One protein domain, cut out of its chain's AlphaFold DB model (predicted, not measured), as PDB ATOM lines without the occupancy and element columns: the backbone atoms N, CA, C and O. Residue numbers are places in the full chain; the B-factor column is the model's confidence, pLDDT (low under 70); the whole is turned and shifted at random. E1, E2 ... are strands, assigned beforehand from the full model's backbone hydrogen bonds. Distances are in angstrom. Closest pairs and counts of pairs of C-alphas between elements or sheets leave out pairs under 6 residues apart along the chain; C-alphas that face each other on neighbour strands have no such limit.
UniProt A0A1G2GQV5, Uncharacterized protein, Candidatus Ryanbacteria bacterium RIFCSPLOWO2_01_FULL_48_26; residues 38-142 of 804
ATOM      1  N   ALA A  38      -6.762   1.241  23.102       77.94
ATOM      2  CA  ALA A  38      -8.219   1.292  23.042       77.94
ATOM      3  C   ALA A  38      -8.814   1.350  24.462       77.94
ATOM      4  O   ALA A  38      -8.390   0.614  25.355       77.94
ATOM      5  N   CYS A  39      -9.776   2.244  24.685       79.75
ATOM      6  CA  CYS A  39     -10.641   2.165  25.853       79.75
ATOM      7  C   CYS A  39     -11.623   1.011  25.632       79.75
ATOM      8  O   CYS A  39     -12.381   1.050  24.666       79.75
ATOM      9  N   GLU A  40     -11.658   0.048  26.549       76.00
ATOM     10  CA  GLU A  40     -12.555  -1.113  26.494       76.00
ATOM     11  C   GLU A  40     -13.600  -1.013  27.625       76.00
ATOM     12  O   GLU A  40     -13.466  -1.675  28.662       76.00
ATOM     13  N   PRO A  41     -14.617  -0.130  27.507       72.31
ATOM     14  CA  PRO A  41     -15.657  -0.006  28.517       72.31
ATOM     15  C   PRO A  41     -16.499  -1.284  28.562       72.31
ATOM     16  O   PRO A  41     -17.114  -1.678  27.569       72.31
ATOM     17  N   ALA A  42     -16.577  -1.908  29.740       64.62
ATOM     18  CA  ALA A  42     -17.448  -3.055  29.955       64.62
ATOM     19  C   ALA A  42     -18.897  -2.715  29.564       64.62
ATOM     20  O   ALA A  42     -19.401  -1.625  29.842       64.62
ATOM     21  N   ALA A  43     -19.589  -3.666  28.936       64.50
ATOM     22  CA  ALA A  43     -20.961  -3.466  28.469       64.50
ATOM     23  C   ALA A  43     -21.938  -3.080  29.602       64.50
ATOM     24  O   ALA A  43     -22.910  -2.362  29.364       64.50
ATOM     25  N   ASN A  44     -21.666  -3.532  30.831       75.38
ATOM     26  CA  ASN A  44     -22.469  -3.310  32.031       75.38
ATOM     27  C   ASN A  44     -21.555  -3.009  33.237       75.38
ATOM     28  O   ASN A  44     -20.472  -3.583  33.335       75.38
ATOM     29  N   GLY A  45     -22.016  -2.175  34.175       81.19
ATOM     30  CA  GLY A  45     -21.244  -1.744  35.347       81.19
ATOM     31  C   GLY A  45     -20.395  -0.489  35.113       81.19
ATOM     32  O   GLY A  45     -20.311   0.027  34.003       81.19
ATOM     33  N   ASP A  46     -19.802   0.034  36.188       87.44
ATOM     34  CA  ASP A  46     -18.981   1.251  36.161       87.44
ATOM     35  C   ASP A  46     -17.602   0.987  35.514       87.44
ATOM     36  O   ASP A  46     -17.019  -0.085  35.687       87.44
ATOM     37  N   TYR A  47     -17.062   1.972  34.788       88.88
ATOM     38  CA  TYR A  47     -15.764   1.893  34.102       88.88
ATOM     39  C   TYR A  47     -14.780   2.910  34.678       88.88
ATOM     40  O   TYR A  47     -15.130   4.074  34.891       88.88
ATOM     41  N   THR A  48     -13.528   2.492  34.857       91.00
ATOM     42  CA  THR A  48     -12.449   3.353  35.352       91.00
ATOM     43  C   THR A  48     -11.337   3.455  34.314       91.00
ATOM     44  O   THR A  48     -10.674   2.467  34.012       91.00
ATOM     45  N   VAL A  49     -11.097   4.660  33.797       90.25
ATOM     46  CA  VAL A  49      -9.961   4.977  32.922       90.25
ATOM     47  C   VAL A  49      -8.715   5.136  33.796       90.25
ATOM     48  O   VAL A  49      -8.582   6.116  34.534       90.25
ATOM     49  N   THR A  50      -7.822   4.145  33.745       91.38
ATOM     50  CA  THR A  50      -6.608   4.065  34.580       91.38
ATOM     51  C   THR A  50      -5.320   4.492  33.870       91.38
ATOM     52  O   THR A  50      -4.290   4.609  34.527       91.38
ATOM     53  N   ALA A  51      -5.361   4.692  32.552       90.75
ATOM     54  CA  ALA A  51      -4.251   5.129  31.704       90.75
ATOM     55  C   ALA A  51      -4.800   5.880  30.477       90.75
ATOM     56  O   ALA A  51      -6.009   5.856  30.240       90.75
ATOM     57  N   ASP A  52      -3.931   6.533  29.702       91.62
ATOM     58  CA  ASP A  52      -4.325   7.239  28.478       91.62
ATOM     59  C   ASP A  52      -4.944   6.275  27.448       91.62
ATOM     60  O   ASP A  52      -4.293   5.334  26.987       91.62
ATOM     61  N   CYS A  53      -6.207   6.507  27.077       88.56
ATOM     62  CA  CYS A  53      -6.935   5.661  26.130       88.56
ATOM     63  C   CYS A  53      -7.856   6.474  25.204       88.56
ATOM     64  O   CYS A  53      -8.241   7.605  25.515       88.56
ATOM     65  N   ALA A  54      -8.226   5.891  24.061       86.44
ATOM     66  CA  ALA A  54      -9.233   6.434  23.145       86.44
ATOM     67  C   ALA A  54     -10.252   5.356  22.748       86.44
ATOM     68  O   ALA A  54      -9.891   4.186  22.632       86.44
ATOM     69  N   PHE A  55     -11.518   5.718  22.519       78.50
ATOM     70  CA  PHE A  55     -12.507   4.749  22.021       78.50
ATOM     71  C   PHE A  55     -12.196   4.326  20.581       78.50
ATOM     72  O   PHE A  55     -11.656   5.112  19.798       78.50
ATOM     73  N   SER A  56     -12.570   3.100  20.221       71.69
ATOM     74  CA  SER A  56     -12.407   2.543  18.871       71.69
ATOM     75  C   SER A  56     -13.614   2.817  17.960       71.69
ATOM     76  O   SER A  56     -13.447   2.979  16.752       71.69
ATOM     77  N   GLY A  57     -14.824   2.920  18.524       72.44
ATOM     78  CA  GLY A  57     -16.061   3.200  17.786       72.44
ATOM     79  C   GLY A  57     -16.288   4.682  17.449       72.44
ATOM     80  O   GLY A  57     -15.724   5.582  18.066       72.44
ATOM     81  N   THR A  58     -17.171   4.964  16.487       81.75
ATOM     82  CA  THR A  58     -17.664   6.332  16.200       81.75
ATOM     83  C   THR A  58     -18.683   6.818  17.234       81.75
ATOM     84  O   THR A  58     -18.919   8.015  17.384       81.75
ATOM     85  N   THR A  59     -19.305   5.898  17.963       85.06
ATOM     86  CA  THR A  59     -20.238   6.152  19.059       85.06
ATOM     87  C   THR A  59     -20.018   5.065  20.104       85.06
ATOM     88  O   THR A  59     -20.020   3.889  19.755       85.06
ATOM     89  N   ASP A  60     -19.761   5.442  21.356       82.50
ATOM     90  CA  ASP A  60     -19.395   4.497  22.418       82.50
ATOM     91  C   ASP A  60     -19.705   5.060  23.817       82.50
ATOM     92  O   ASP A  60     -20.077   6.223  23.967       82.50
ATOM     93  N   GLY A  61     -19.567   4.243  24.861       82.06
ATOM     94  CA  GLY A  61     -19.834   4.626  26.250       82.06
ATOM     95  C   GLY A  61     -20.379   3.476  27.097       82.06
ATOM     96  O   GLY A  61     -20.283   2.308  26.716       82.06
ATOM     97  N   ILE A  62     -20.975   3.807  28.247       78.19
ATOM     98  CA  ILE A  62     -21.581   2.820  29.155       78.19
ATOM     99  C   ILE A  62     -23.098   2.987  29.197       78.19
ATOM    100  O   ILE A  62     -23.616   4.071  29.468       78.19
ATOM    101  N   ASP A  63     -23.817   1.881  29.010       78.69
ATOM    102  CA  ASP A  63     -25.281   1.867  29.026       78.69
ATOM    103  C   ASP A  63     -25.893   1.480  30.390       78.69
ATOM    104  O   ASP A  63     -27.103   1.589  30.574       78.69
ATOM    105  N   ASN A  64     -25.084   1.059  31.368       84.19
ATOM    106  CA  ASN A  64     -25.512   0.897  32.763       84.19
ATOM    107  C   ASN A  64     -24.356   1.055  33.775       84.19
ATOM    108  O   ASN A  64     -24.095   0.175  34.593       84.19
ATOM    109  N   GLY A  65     -23.687   2.206  33.765       84.62
ATOM    110  CA  GLY A  65     -22.637   2.518  34.737       84.62
ATOM    111  C   GLY A  65     -22.115   3.945  34.625       84.62
ATOM    112  O   GLY A  65     -22.464   4.668  33.692       84.62
ATOM    113  N   ASN A  66     -21.319   4.348  35.607       88.81
ATOM    114  CA  ASN A  66     -20.609   5.622  35.665       88.81
ATOM    115  C   ASN A  66     -19.200   5.489  35.072       88.81
ATOM    116  O   ASN A  66     -18.590   4.424  35.143       88.81
ATOM    117  N   ILE A  67     -18.658   6.588  34.545       89.94
ATOM    118  CA  ILE A  67     -17.261   6.663  34.094       89.94
ATOM    119  C   ILE A  67     -16.443   7.396  35.161       89.94
ATOM    120  O   ILE A  67     -16.780   8.521  35.520       89.94
ATOM    121  N   THR A  68     -15.342   6.814  35.626       93.12
ATOM    122  CA  THR A  68     -14.343   7.507  36.456       93.12
ATOM    123  C   THR A  68     -13.026   7.609  35.697       93.12
ATOM    124  O   THR A  68     -12.543   6.618  35.165       93.12
ATOM    125  N   ILE A  69     -12.416   8.791  35.646       93.19
ATOM    126  CA  ILE A  69     -11.081   8.993  35.070       93.19
ATOM    127  C   ILE A  69     -10.114   9.264  36.213       93.19
ATOM    128  O   ILE A  69     -10.306  10.228  36.958       93.19
ATOM    129  N   ASN A  70      -9.100   8.416  36.368       93.75
ATOM    130  CA  ASN A  70      -8.142   8.521  37.465       93.75
ATOM    131  C   ASN A  70      -7.120   9.654  37.251       93.75
ATOM    132  O   ASN A  70      -6.854  10.037  36.109       93.75
ATOM    133  N   PRO A  71      -6.507  10.176  38.331       94.06
ATOM    134  CA  PRO A  71      -5.407  11.131  38.221       94.06
ATOM    135  C   PRO A  71      -4.275  10.588  37.345       94.06
ATOM    136  O   PRO A  71      -3.857   9.445  37.508       94.06
ATOM    137  N   GLY A  72      -3.776  11.420  36.429       88.50
ATOM    138  CA  GLY A  72      -2.709  11.044  35.496       88.50
ATOM    139  C   GLY A  72      -3.150  10.235  34.270       88.50
ATOM    140  O   GLY A  72      -2.282   9.842  33.501       88.50
ATOM    141  N   ALA A  73      -4.453  10.005  34.066       90.62
ATOM    142  CA  ALA A  73      -4.994   9.367  32.865       90.62
ATOM    143  C   ALA A  73      -5.827  10.342  32.011       90.62
ATOM    144  O   ALA A  73      -6.546  11.194  32.543       90.62
ATOM    145  N   THR A  74      -5.761  10.179  30.689       91.50
ATOM    146  CA  THR A  74      -6.446  11.011  29.690       91.50
ATOM    147  C   THR A  74      -7.397  10.179  28.837       91.50
ATOM    148  O   THR A  74      -6.971   9.314  28.071       91.50
ATOM    149  N   LEU A  75      -8.695  10.481  28.903       90.12
ATOM    150  CA  LEU A  75      -9.671   9.943  27.954       90.12
ATOM    151  C   LEU A  75      -9.694  10.807  26.689       90.12
ATOM    152  O   LEU A  75     -10.050  11.983  26.756       90.12
ATOM    153  N   THR A  76      -9.340  10.240  25.539       90.94
ATOM    154  CA  THR A  76      -9.306  10.964  24.258       90.94
ATOM    155  C   THR A  76     -10.508  10.613  23.383       90.94
ATOM    156  O   THR A  76     -10.741   9.447  23.068       90.94
ATOM    157  N   LEU A  77     -11.249  11.635  22.952       89.56
ATOM    158  CA  LEU A  77     -12.296  11.551  21.936       89.56
ATOM    159  C   LEU A  77     -11.755  12.129  20.624       89.56
ATOM    160  O   LEU A  77     -11.476  13.325  20.528       89.56
ATOM    161  N   ASN A  78     -11.594  11.283  19.612       87.75
ATOM    162  CA  ASN A  78     -11.136  11.651  18.277       87.75
ATOM    163  C   ASN A  78     -12.239  12.335  17.456       87.75
ATOM    164  O   ASN A  78     -13.424  12.223  17.761       87.75
ATOM    165  N   ALA A  79     -11.841  13.025  16.383       86.25
ATOM    166  CA  ALA A  79     -12.749  13.772  15.513       86.25
ATOM    167  C   ALA A  79     -13.978  12.941  15.090       86.25
ATOM    168  O   ALA A  79     -13.845  11.869  14.503       86.25
ATOM    169  N   GLY A  80     -15.175  13.453  15.386       83.75
ATOM    170  CA  GLY A  80     -16.452  12.818  15.052       83.75
ATOM    171  C   GLY A  80     -16.940  11.741  16.028       83.75
ATOM    172  O   GLY A  80     -18.040  11.234  15.822       83.75
ATOM    173  N   GLN A  81     -16.190  11.402  17.084       89.75
ATOM    174  CA  GLN A  81     -16.638  10.426  18.084       89.75
ATOM    175  C   GLN A  81     -17.693  10.999  19.038       89.75
ATOM    176  O   GLN A  81     -17.614  12.155  19.461       89.75
ATOM    177  N   VAL A  82     -18.659  10.165  19.430       89.06
ATOM    178  CA  VAL A  82     -19.686  10.503  20.424       89.06
ATOM    179  C   VAL A  82     -19.562   9.600  21.650       89.06
ATOM    180  O   VAL A  82     -19.793   8.397  21.553       89.06
ATOM    181  N   LEU A  83     -19.257  10.186  22.810       88.31
ATOM    182  CA  LEU A  83     -19.335   9.503  24.105       88.31
ATOM    183  C   LEU A  83     -20.754   9.615  24.676       88.31
ATOM    184  O   LEU A  83     -21.265  10.722  24.853       88.31
ATOM    185  N   ILE A  84     -21.377   8.485  24.998       87.69
ATOM    186  CA  ILE A  84     -22.726   8.409  25.565       87.69
ATOM    187  C   ILE A  84     -22.674   8.140  27.070       87.69
ATOM    188  O   ILE A  84     -21.983   7.235  27.539       87.69
ATOM    189  N   ILE A  85     -23.469   8.908  27.817       84.88
ATOM    190  CA  ILE A  85     -23.742   8.702  29.241       84.88
ATOM    191  C   ILE A  85     -25.237   8.419  29.419       84.88
ATOM    192  O   ILE A  85     -26.099   9.215  29.035       84.88
ATOM    193  N   ASN A  86     -25.548   7.284  30.035       84.81
ATOM    194  CA  ASN A  86     -26.920   6.860  30.271       84.81
ATOM    195  C   ASN A  86     -27.687   7.815  31.224       84.81
ATOM    196  O   ASN A  86     -27.113   8.290  32.210       84.81
ATOM    197  N   PRO A  87     -28.985   8.098  30.995       83.12
ATOM    198  CA  PRO A  87     -29.830   8.825  31.939       83.12
ATOM    199  C   PRO A  87     -29.759   8.319  33.391       83.12
ATOM    200  O   PRO A  87     -30.195   7.222  33.717       83.12
ATOM    201  N   GLY A  88     -29.250   9.169  34.289       82.44
ATOM    202  CA  GLY A  88     -29.089   8.850  35.716       82.44
ATOM    203  C   GLY A  88     -27.696   8.339  36.102       82.44
ATOM    204  O   GLY A  88     -27.464   8.078  37.278       82.44
ATOM    205  N   LYS A  89     -26.765   8.236  35.146       88.06
ATOM    206  CA  LYS A  89     -25.334   7.992  35.381       88.06
ATOM    207  C   LYS A  89     -24.523   9.282  35.215       88.06
ATOM    208  O   LYS A  89     -25.016  10.265  34.655       88.06
ATOM    209  N   GLY A  90     -23.286   9.280  35.706       86.94
ATOM    210  CA  GLY A  90     -22.373  10.423  35.648       86.94
ATOM    211  C   GLY A  90     -20.968  10.081  35.153       86.94
ATOM    212  O   GLY A  90     -20.611   8.916  34.969       86.94
ATOM    213  N   ILE A  91     -20.167  11.131  34.964       88.69
ATOM    214  CA  ILE A  91     -18.723  11.046  34.732       88.69
ATOM    215  C   ILE A  91     -17.976  11.813  35.831       88.69
ATOM    216  O   ILE A  91     -18.283  12.972  36.108       88.69
ATOM    217  N   THR A  92     -17.002  11.164  36.459       92.56
ATOM    218  CA  THR A  92     -16.124  11.737  37.484       92.56
ATOM    219  C   THR A  92     -14.725  11.886  36.903       92.56
ATOM    220  O   THR A  92     -14.093  10.901  36.526       92.56
ATOM    221  N   ILE A  93     -14.234  13.122  36.812       92.56
ATOM    222  CA  ILE A  93     -12.967  13.447  36.149       92.56
ATOM    223  C   ILE A  93     -11.945  13.852  37.212       92.56
ATOM    224  O   ILE A  93     -11.956  14.988  37.676       92.56
ATOM    225  N   ASN A  94     -11.064  12.922  37.592       92.12
ATOM    226  CA  ASN A  94      -9.897  13.201  38.438       92.12
ATOM    227  C   ASN A  94      -8.592  13.293  37.613       92.12
ATOM    228  O   ASN A  94      -7.562  13.707  38.140       92.12
ATOM    229  N   GLY A  95      -8.639  12.886  36.337       92.12
ATOM    230  CA  GLY A  95      -7.592  13.052  35.324       92.12
ATOM    231  C   GLY A  95      -7.971  14.093  34.265       92.12
ATOM    232  O   GLY A  95      -8.434  15.180  34.602       92.12
ATOM    233  N   SER A  96      -7.783  13.764  32.984       89.69
ATOM    234  CA  SER A  96      -8.047  14.656  31.842       89.69
ATOM    235  C   SER A  96      -9.020  14.053  30.819       89.69
ATOM    236  O   SER A  96      -9.125  12.835  30.681       89.69
ATOM    237  N   ILE A  97      -9.697  14.915  30.052       90.00
ATOM    238  CA  ILE A  97     -10.391  14.539  28.809       90.00
ATOM    239  C   ILE A  97      -9.854  15.412  27.675       90.00
ATOM    240  O   ILE A  97      -9.879  16.637  27.780       90.00
ATOM    241  N   ALA A  98      -9.414  14.788  26.584       89.12
ATOM    242  CA  ALA A  98      -9.068  15.460  25.337       89.12
ATOM    243  C   ALA A  98     -10.210  15.275  24.328       89.12
ATOM    244  O   ALA A  98     -10.565  14.147  23.996       89.12
ATOM    245  N   ILE A  99     -10.808  16.369  23.845       86.75
ATOM    246  CA  ILE A  99     -11.917  16.338  22.876       86.75
ATOM    247  C   ILE A  99     -11.433  16.976  21.574       86.75
ATOM    248  O   ILE A  99     -11.232  18.188  21.508       86.75
ATOM    249  N   ASN A 100     -11.233  16.160  20.540       82.56
ATOM    250  CA  ASN A 100     -10.654  16.589  19.272       82.56
ATOM    251  C   ASN A 100     -11.743  16.935  18.241       82.56
ATOM    252  O   ASN A 100     -12.641  16.140  17.960       82.56
ATOM    253  N   ALA A 101     -11.610  18.109  17.617       84.50
ATOM    254  CA  ALA A 101     -12.455  18.596  16.523       84.50
ATOM    255  C   ALA A 101     -13.975  18.462  16.787       84.50
ATOM    256  O   ALA A 101     -14.512  19.145  17.650       84.50
ATOM    257  N   THR A 102     -14.678  17.626  16.018       86.38
ATOM    258  CA  THR A 102     -16.148  17.497  16.021       86.38
ATOM    259  C   THR A 102     -16.697  16.483  17.033       86.38
ATOM    260  O   THR A 102     -17.875  16.137  16.959       86.38
ATOM    261  N   ALA A 103     -15.868  15.984  17.956       89.25
ATOM    262  CA  ALA A 103     -16.293  15.042  18.988       89.25
ATOM    263  C   ALA A 103     -17.339  15.634  19.958       89.25
ATOM    264  O   ALA A 103     -17.388  16.842  20.193       89.25
ATOM    265  N   GLN A 104     -18.195  14.777  20.522       88.25
ATOM    266  CA  GLN A 104     -19.327  15.178  21.368       88.25
ATOM    267  C   GLN A 104     -19.477  14.253  22.584       88.25
ATOM    268  O   GLN A 104     -19.184  13.064  22.512       88.25
ATOM    269  N   ILE A 105     -20.005  14.784  23.689       89.38
ATOM    270  CA  ILE A 105     -20.502  13.988  24.821       89.38
ATOM    271  C   ILE A 105     -22.018  14.191  24.884       89.38
ATOM    272  O   ILE A 105     -22.486  15.332  24.871       89.38
ATOM    273  N   LYS A 106     -22.795  13.105  24.909       87.25
ATOM    274  CA  LYS A 106     -24.264  13.134  24.877       87.25
ATOM    275  C   LYS A 106     -24.881  12.264  25.963       87.25
ATOM    276  O   LYS A 106     -24.308  11.275  26.405       87.25
ATOM    277  N   LYS A 107     -26.096  12.637  26.359       86.38
ATOM    278  CA  LYS A 107     -26.955  11.844  27.236       86.38
ATOM    279  C   LYS A 107     -27.943  11.045  26.383       86.38
ATOM    280  O   LYS A 107     -28.502  11.615  25.454       86.38
ATOM    281  N   GLY A 108     -28.161   9.772  26.708       87.00
ATOM    282  CA  GLY A 108     -29.155   8.914  26.049       87.00
ATOM    283  C   GLY A 108     -28.825   7.428  26.190       87.00
ATOM    284  O   GLY A 108     -27.926   7.070  26.951       87.00
ATOM    285  N   TYR A 109     -29.563   6.565  25.494       87.75
ATOM    286  CA  TYR A 109     -29.391   5.111  25.578       87.75
ATOM    287  C   TYR A 109     -28.536   4.552  24.440       87.75
ATOM    288  O   TYR A 109     -28.560   5.060  23.316       87.75
ATOM    289  N   LEU A 110     -27.793   3.491  24.759       86.62
ATOM    290  CA  LEU A 110     -26.871   2.813  23.855       86.62
ATOM    291  C   LEU A 110     -27.494   1.513  23.334       86.62
ATOM    292  O   LEU A 110     -27.692   0.561  24.093       86.62
ATOM    293  N   TRP A 111     -27.794   1.477  22.036       85.31
ATOM    294  CA  TRP A 111     -28.458   0.353  21.374       85.31
ATOM    295  C   TRP A 111     -27.553  -0.333  20.351       85.31
ATOM    296  O   TRP A 111     -26.712   0.313  19.728       85.31
ATOM    297  N   MET A 112     -27.782  -1.625  20.139       82.94
ATOM    298  CA  MET A 112     -27.302  -2.400  18.989       82.94
ATOM    299  C   MET A 112     -28.498  -3.134  18.362       82.94
ATOM    300  O   MET A 112     -29.513  -3.334  19.037       82.94
ATOM    301  N   THR A 113     -28.405  -3.510  17.087       78.88
ATOM    302  CA  THR A 113     -29.486  -4.206  16.365       78.88
ATOM    303  C   THR A 113     -29.256  -5.718  16.373       78.88
ATOM    304  O   THR A 113     -28.198  -6.172  15.954       78.88
ATOM    305  N   ASP A 114     -30.259  -6.461  16.831       69.06
ATOM    306  CA  ASP A 114     -30.340  -7.926  16.929       69.06
ATOM    307  C   ASP A 114     -31.555  -8.345  16.088       69.06
ATOM    308  O   ASP A 114     -32.700  -8.092  16.472       69.06
ATOM    309  N   ALA A 115     -31.302  -8.827  14.866       67.88
ATOM    310  CA  ALA A 115     -32.296  -8.829  13.796       67.88
ATOM    311  C   ALA A 115     -33.341  -9.948  13.905       67.88
ATOM    312  O   ALA A 115     -34.461  -9.750  13.423       67.88
ATOM    313  N   ASP A 116     -33.003 -11.081  14.524       61.91
ATOM    314  CA  ASP A 116     -33.889 -12.238  14.707       61.91
ATOM    315  C   ASP A 116     -34.376 -12.422  16.162       61.91
ATOM    316  O   ASP A 116     -35.288 -13.213  16.415       61.91
ATOM    317  N   ALA A 117     -33.865 -11.596  17.083       61.91
ATOM    318  CA  ALA A 117     -34.163 -11.580  18.507       61.91
ATOM    319  C   ALA A 117     -33.610 -12.780  19.306       61.91
ATOM    320  O   ALA A 117     -34.150 -13.093  20.378       61.91
ATOM    321  N   ASP A 118     -32.514 -13.407  18.873       59.62
ATOM    322  CA  ASP A 118     -31.834 -14.452  19.649       59.62
ATOM    323  C   ASP A 118     -31.018 -13.897  20.847       59.62
ATOM    324  O   ASP A 118     -30.898 -14.553  21.887       59.62
ATOM    325  N   GLY A 119     -30.583 -12.632  20.770       61.81
ATOM    326  CA  GLY A 119     -29.772 -11.947  21.781       61.81
ATOM    327  C   GLY A 119     -28.341 -11.586  21.386       61.81
ATOM    328  O   GLY A 119     -27.628 -11.050  22.242       61.81
ATOM    329  N   TRP A 120     -27.940 -11.806  20.136       64.56
ATOM    330  CA  TRP A 120     -26.652 -11.396  19.581       64.56
ATOM    331  C   TRP A 120     -26.858 -10.408  18.416       64.56
ATOM    332  O   TRP A 120     -27.776 -10.564  17.620       64.56
ATOM    333  N   PRO A 121     -26.057  -9.333  18.307       64.62
ATOM    334  CA  PRO A 121     -26.179  -8.397  17.195       64.62
ATOM    335  C   PRO A 121     -25.293  -8.794  16.004       64.62
ATOM    336  O   PRO A 121     -24.132  -9.171  16.178       64.62
ATOM    337  N   ALA A 122     -25.779  -8.545  14.784       61.44
ATOM    338  CA  ALA A 122     -25.049  -8.719  13.517       61.44
ATOM    339  C   ALA A 122     -23.651  -8.064  13.483       61.44
ATOM    340  O   ALA A 122     -22.773  -8.390  12.679       61.44
ATOM    341  N   ASN A 123     -23.454  -7.024  14.296       65.25
ATOM    342  CA  ASN A 123     -22.218  -6.261  14.412       65.25
ATOM    343  C   ASN A 123     -22.208  -5.427  15.700       65.25
ATOM    344  O   ASN A 123     -23.238  -5.181  16.321       65.25
ATOM    345  N   THR A 124     -21.030  -4.930  16.065       68.94
ATOM    346  CA  THR A 124     -20.803  -4.116  17.266       68.94
ATOM    347  C   THR A 124     -21.122  -2.623  17.085       68.94
ATOM    348  O   THR A 124     -20.720  -1.811  17.923       68.94
ATOM    349  N   ASN A 125     -21.828  -2.214  16.015       76.62
ATOM    350  CA  ASN A 125     -22.166  -0.801  15.823       76.62
ATOM    351  C   ASN A 125     -23.189  -0.339  16.862       76.62
ATOM    352  O   ASN A 125     -24.282  -0.889  17.002       76.62
ATOM    353  N   GLN A 126     -22.827   0.732  17.555       83.38
ATOM    354  CA  GLN A 126     -23.585   1.317  18.646       83.38
ATOM    355  C   GLN A 126     -24.352   2.557  18.169       83.38
ATOM    356  O   GLN A 126     -23.783   3.439  17.524       83.38
ATOM    357  N   ILE A 127     -25.640   2.647  18.507       84.56
ATOM    358  CA  ILE A 127     -26.542   3.723  18.072       84.56
ATOM    359  C   ILE A 127     -27.125   4.451  19.292       84.56
ATOM    360  O   ILE A 127     -27.615   3.827  20.235       84.56
ATOM    361  N   LEU A 128     -27.110   5.787  19.246       85.44
ATOM    362  CA  LEU A 128     -27.781   6.665  20.210       85.44
ATOM    363  C   LEU A 128     -29.257   6.858  19.837       85.44
ATOM    364  O   LEU A 128     -29.538   7.503  18.827       85.44
ATOM    365  N   GLN A 129     -30.187   6.386  20.671       83.19
ATOM    366  CA  GLN A 129     -31.612   6.750  20.591       83.19
ATOM    367  C   GLN A 129     -32.255   6.787  21.985       83.19
ATOM    368  O   GLN A 129     -31.900   5.997  22.855       83.19
ATOM    369  N   ASP A 130     -33.229   7.674  22.199       82.31
ATOM    370  CA  ASP A 130     -33.986   7.740  23.464       82.31
ATOM    371  C   ASP A 130     -35.096   6.677  23.561       82.31
ATOM    372  O   ASP A 130     -35.533   6.323  24.656       82.31
ATOM    373  N   VAL A 131     -35.530   6.142  22.417       80.12
ATOM    374  CA  VAL A 131     -36.512   5.055  22.283       80.12
ATOM    375  C   VAL A 131     -35.809   3.846  21.660       80.12
ATOM    376  O   VAL A 131     -34.830   4.014  20.938       80.12
ATOM    377  N   ALA A 132     -36.287   2.633  21.945       79.06
ATOM    378  CA  ALA A 132     -35.769   1.421  21.314       79.06
ATOM    379  C   ALA A 132     -35.957   1.484  19.784       79.06
ATOM    380  O   ALA A 132     -37.102   1.629  19.341       79.06
ATOM    381  N   PRO A 133     -34.892   1.352  18.969       81.44
ATOM    382  CA  PRO A 133     -35.062   1.135  17.540       81.44
ATOM    383  C   PRO A 133     -35.739  -0.221  17.290       81.44
ATOM    384  O   PRO A 133     -35.726  -1.108  18.148       81.44
ATOM    385  N   ALA A 134     -36.326  -0.402  16.103       75.94
ATOM    386  CA  ALA A 134     -36.844  -1.707  15.694       75.94
ATOM    387  C   ALA A 134     -35.717  -2.750  15.762       75.94
ATOM    388  O   ALA A 134     -34.610  -2.487  15.288       75.94
ATOM    389  N   ASN A 135     -35.991  -3.895  16.393       72.38
ATOM    390  CA  ASN A 135     -35.007  -4.948  16.663       72.38
ATOM    391  C   ASN A 135     -33.778  -4.455  17.473       72.38
ATOM    392  O   ASN A 135     -32.684  -5.005  17.396       72.38
ATOM    393  N   GLY A 136     -33.944  -3.385  18.257       78.69
ATOM    394  CA  GLY A 136     -32.896  -2.786  19.082       78.69
ATOM    395  C   GLY A 136     -32.821  -3.366  20.492       78.69
ATOM    396  O   GLY A 136     -33.803  -3.333  21.237       78.69
ATOM    397  N   ARG A 137     -31.625  -3.790  20.916       81.25
ATOM    398  CA  ARG A 137     -31.325  -4.180  22.306       81.25
ATOM    399  C   ARG A 137     -30.314  -3.248  22.965       81.25
ATOM    400  O   ARG A 137     -29.449  -2.662  22.321       81.25
ATOM    401  N   ARG A 138     -30.450  -3.106  24.285       85.12
ATOM    402  CA  ARG A 138     -29.602  -2.269  25.149       85.12
ATOM    403  C   ARG A 138     -28.218  -2.895  25.316       85.12
ATOM    404  O   ARG A 138     -28.143  -4.073  25.668       85.12
ATOM    405  N   LYS A 139     -27.136  -2.122  25.157       79.69
ATOM    406  CA  LYS A 139     -25.745  -2.621  25.248       79.69
ATOM    407  C   LYS A 139     -25.485  -3.401  26.543       79.69
ATOM    408  O   LYS A 139     -24.878  -4.465  26.495       79.69
ATOM    409  N   TYR A 140     -26.006  -2.939  27.686       78.06
ATOM    410  CA  TYR A 140     -25.771  -3.608  28.976       78.06
ATOM    411  C   TYR A 140     -26.474  -4.962  29.140       78.06
ATOM    412  O   TYR A 140     -26.070  -5.749  29.996       78.06
ATOM    413  N   LEU A 141     -27.504  -5.246  28.334       71.56
ATOM    414  CA  LEU A 141     -28.171  -6.550  28.307       71.56
ATOM    415  C   LEU A 141     -27.425  -7.566  27.430       71.56
ATOM    416  O   LEU A 141     -27.717  -8.753  27.514       71.56
ATOM    417  N   MET A 142     -26.453  -7.122  26.626       66.31
ATOM    418  CA  MET A 142     -25.700  -7.956  25.679       66.31
ATOM    419  C   MET A 142     -24.235  -8.103  26.117       66.31
ATOM    420  O   MET A 142     -23.307  -8.064  25.315       66.31
TER     421      MET A 142
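What this domain is: This is residues 38 to 142 of the 804 residues of an uncharacterized protein of Candidatus Ryanbacteria bacterium RIFCSPLOWO2_01_FULL_48_26 (UniProt A0A1G2GQV5). With little regular structure, the chain winds into a short three-sided solenoid, walled by parallel sheets E1 E3 E6, E4 E7 and E2 E5 E8. The antiparallel sheet E10 E9 E11 covers the last wall from outside, a sandwich of two sheets face to face, strands crossed at 59 degrees. The 105 printed residues hold eleven strands, E1 to E11, in 40 residues: all strand, compact, radius of gyration of the C-alphas 13.6 A, spans 44 by 27 by 22 A.

How they stand to each other: Within hydrogen-bond range are N 49 of E1, residues 47 to 49, and O 68 of E3, 67 to 69, 2.8 A; N 69 and O 92 of E6, 91 to 93, 2.8 A; N 84 of E5, 82 to 85, and O 60 of E2, 59 to 62, 2.8 A; N 83 and O 104 of E8, 104 to 107, 2.9 A; N 77 of E4, 74 to 77, and O 98 of E7, 96 to 99, 2.8 A. E8 runs on into E9, 109 to 113, at 97 degrees. E9 and E10, 127 to 129, form a hairpin, N 127 to O 111 2.8 A; N 112 and O 137 of E11, 136 to 138, are 2.9 A apart. The closest C-alphas of E2 and E10 are Thr 59 and Ile 127, 6.8 A.

Where its parts are: E1 begins at C-alpha 47 (-15.764, 1.893, 34.102); E9 spans 13.1 A; E11 ends at C-alpha 138 (-29.602, -2.269, 25.149).

The domain as a whole: The farthest C-alphas, Gly 72 and Asp 116, are 44.1 A apart. The printed part has no cut; link E9 to E10 is long. Residues 42 to 43, 114 to 124 and 142 have pLDDT under 70.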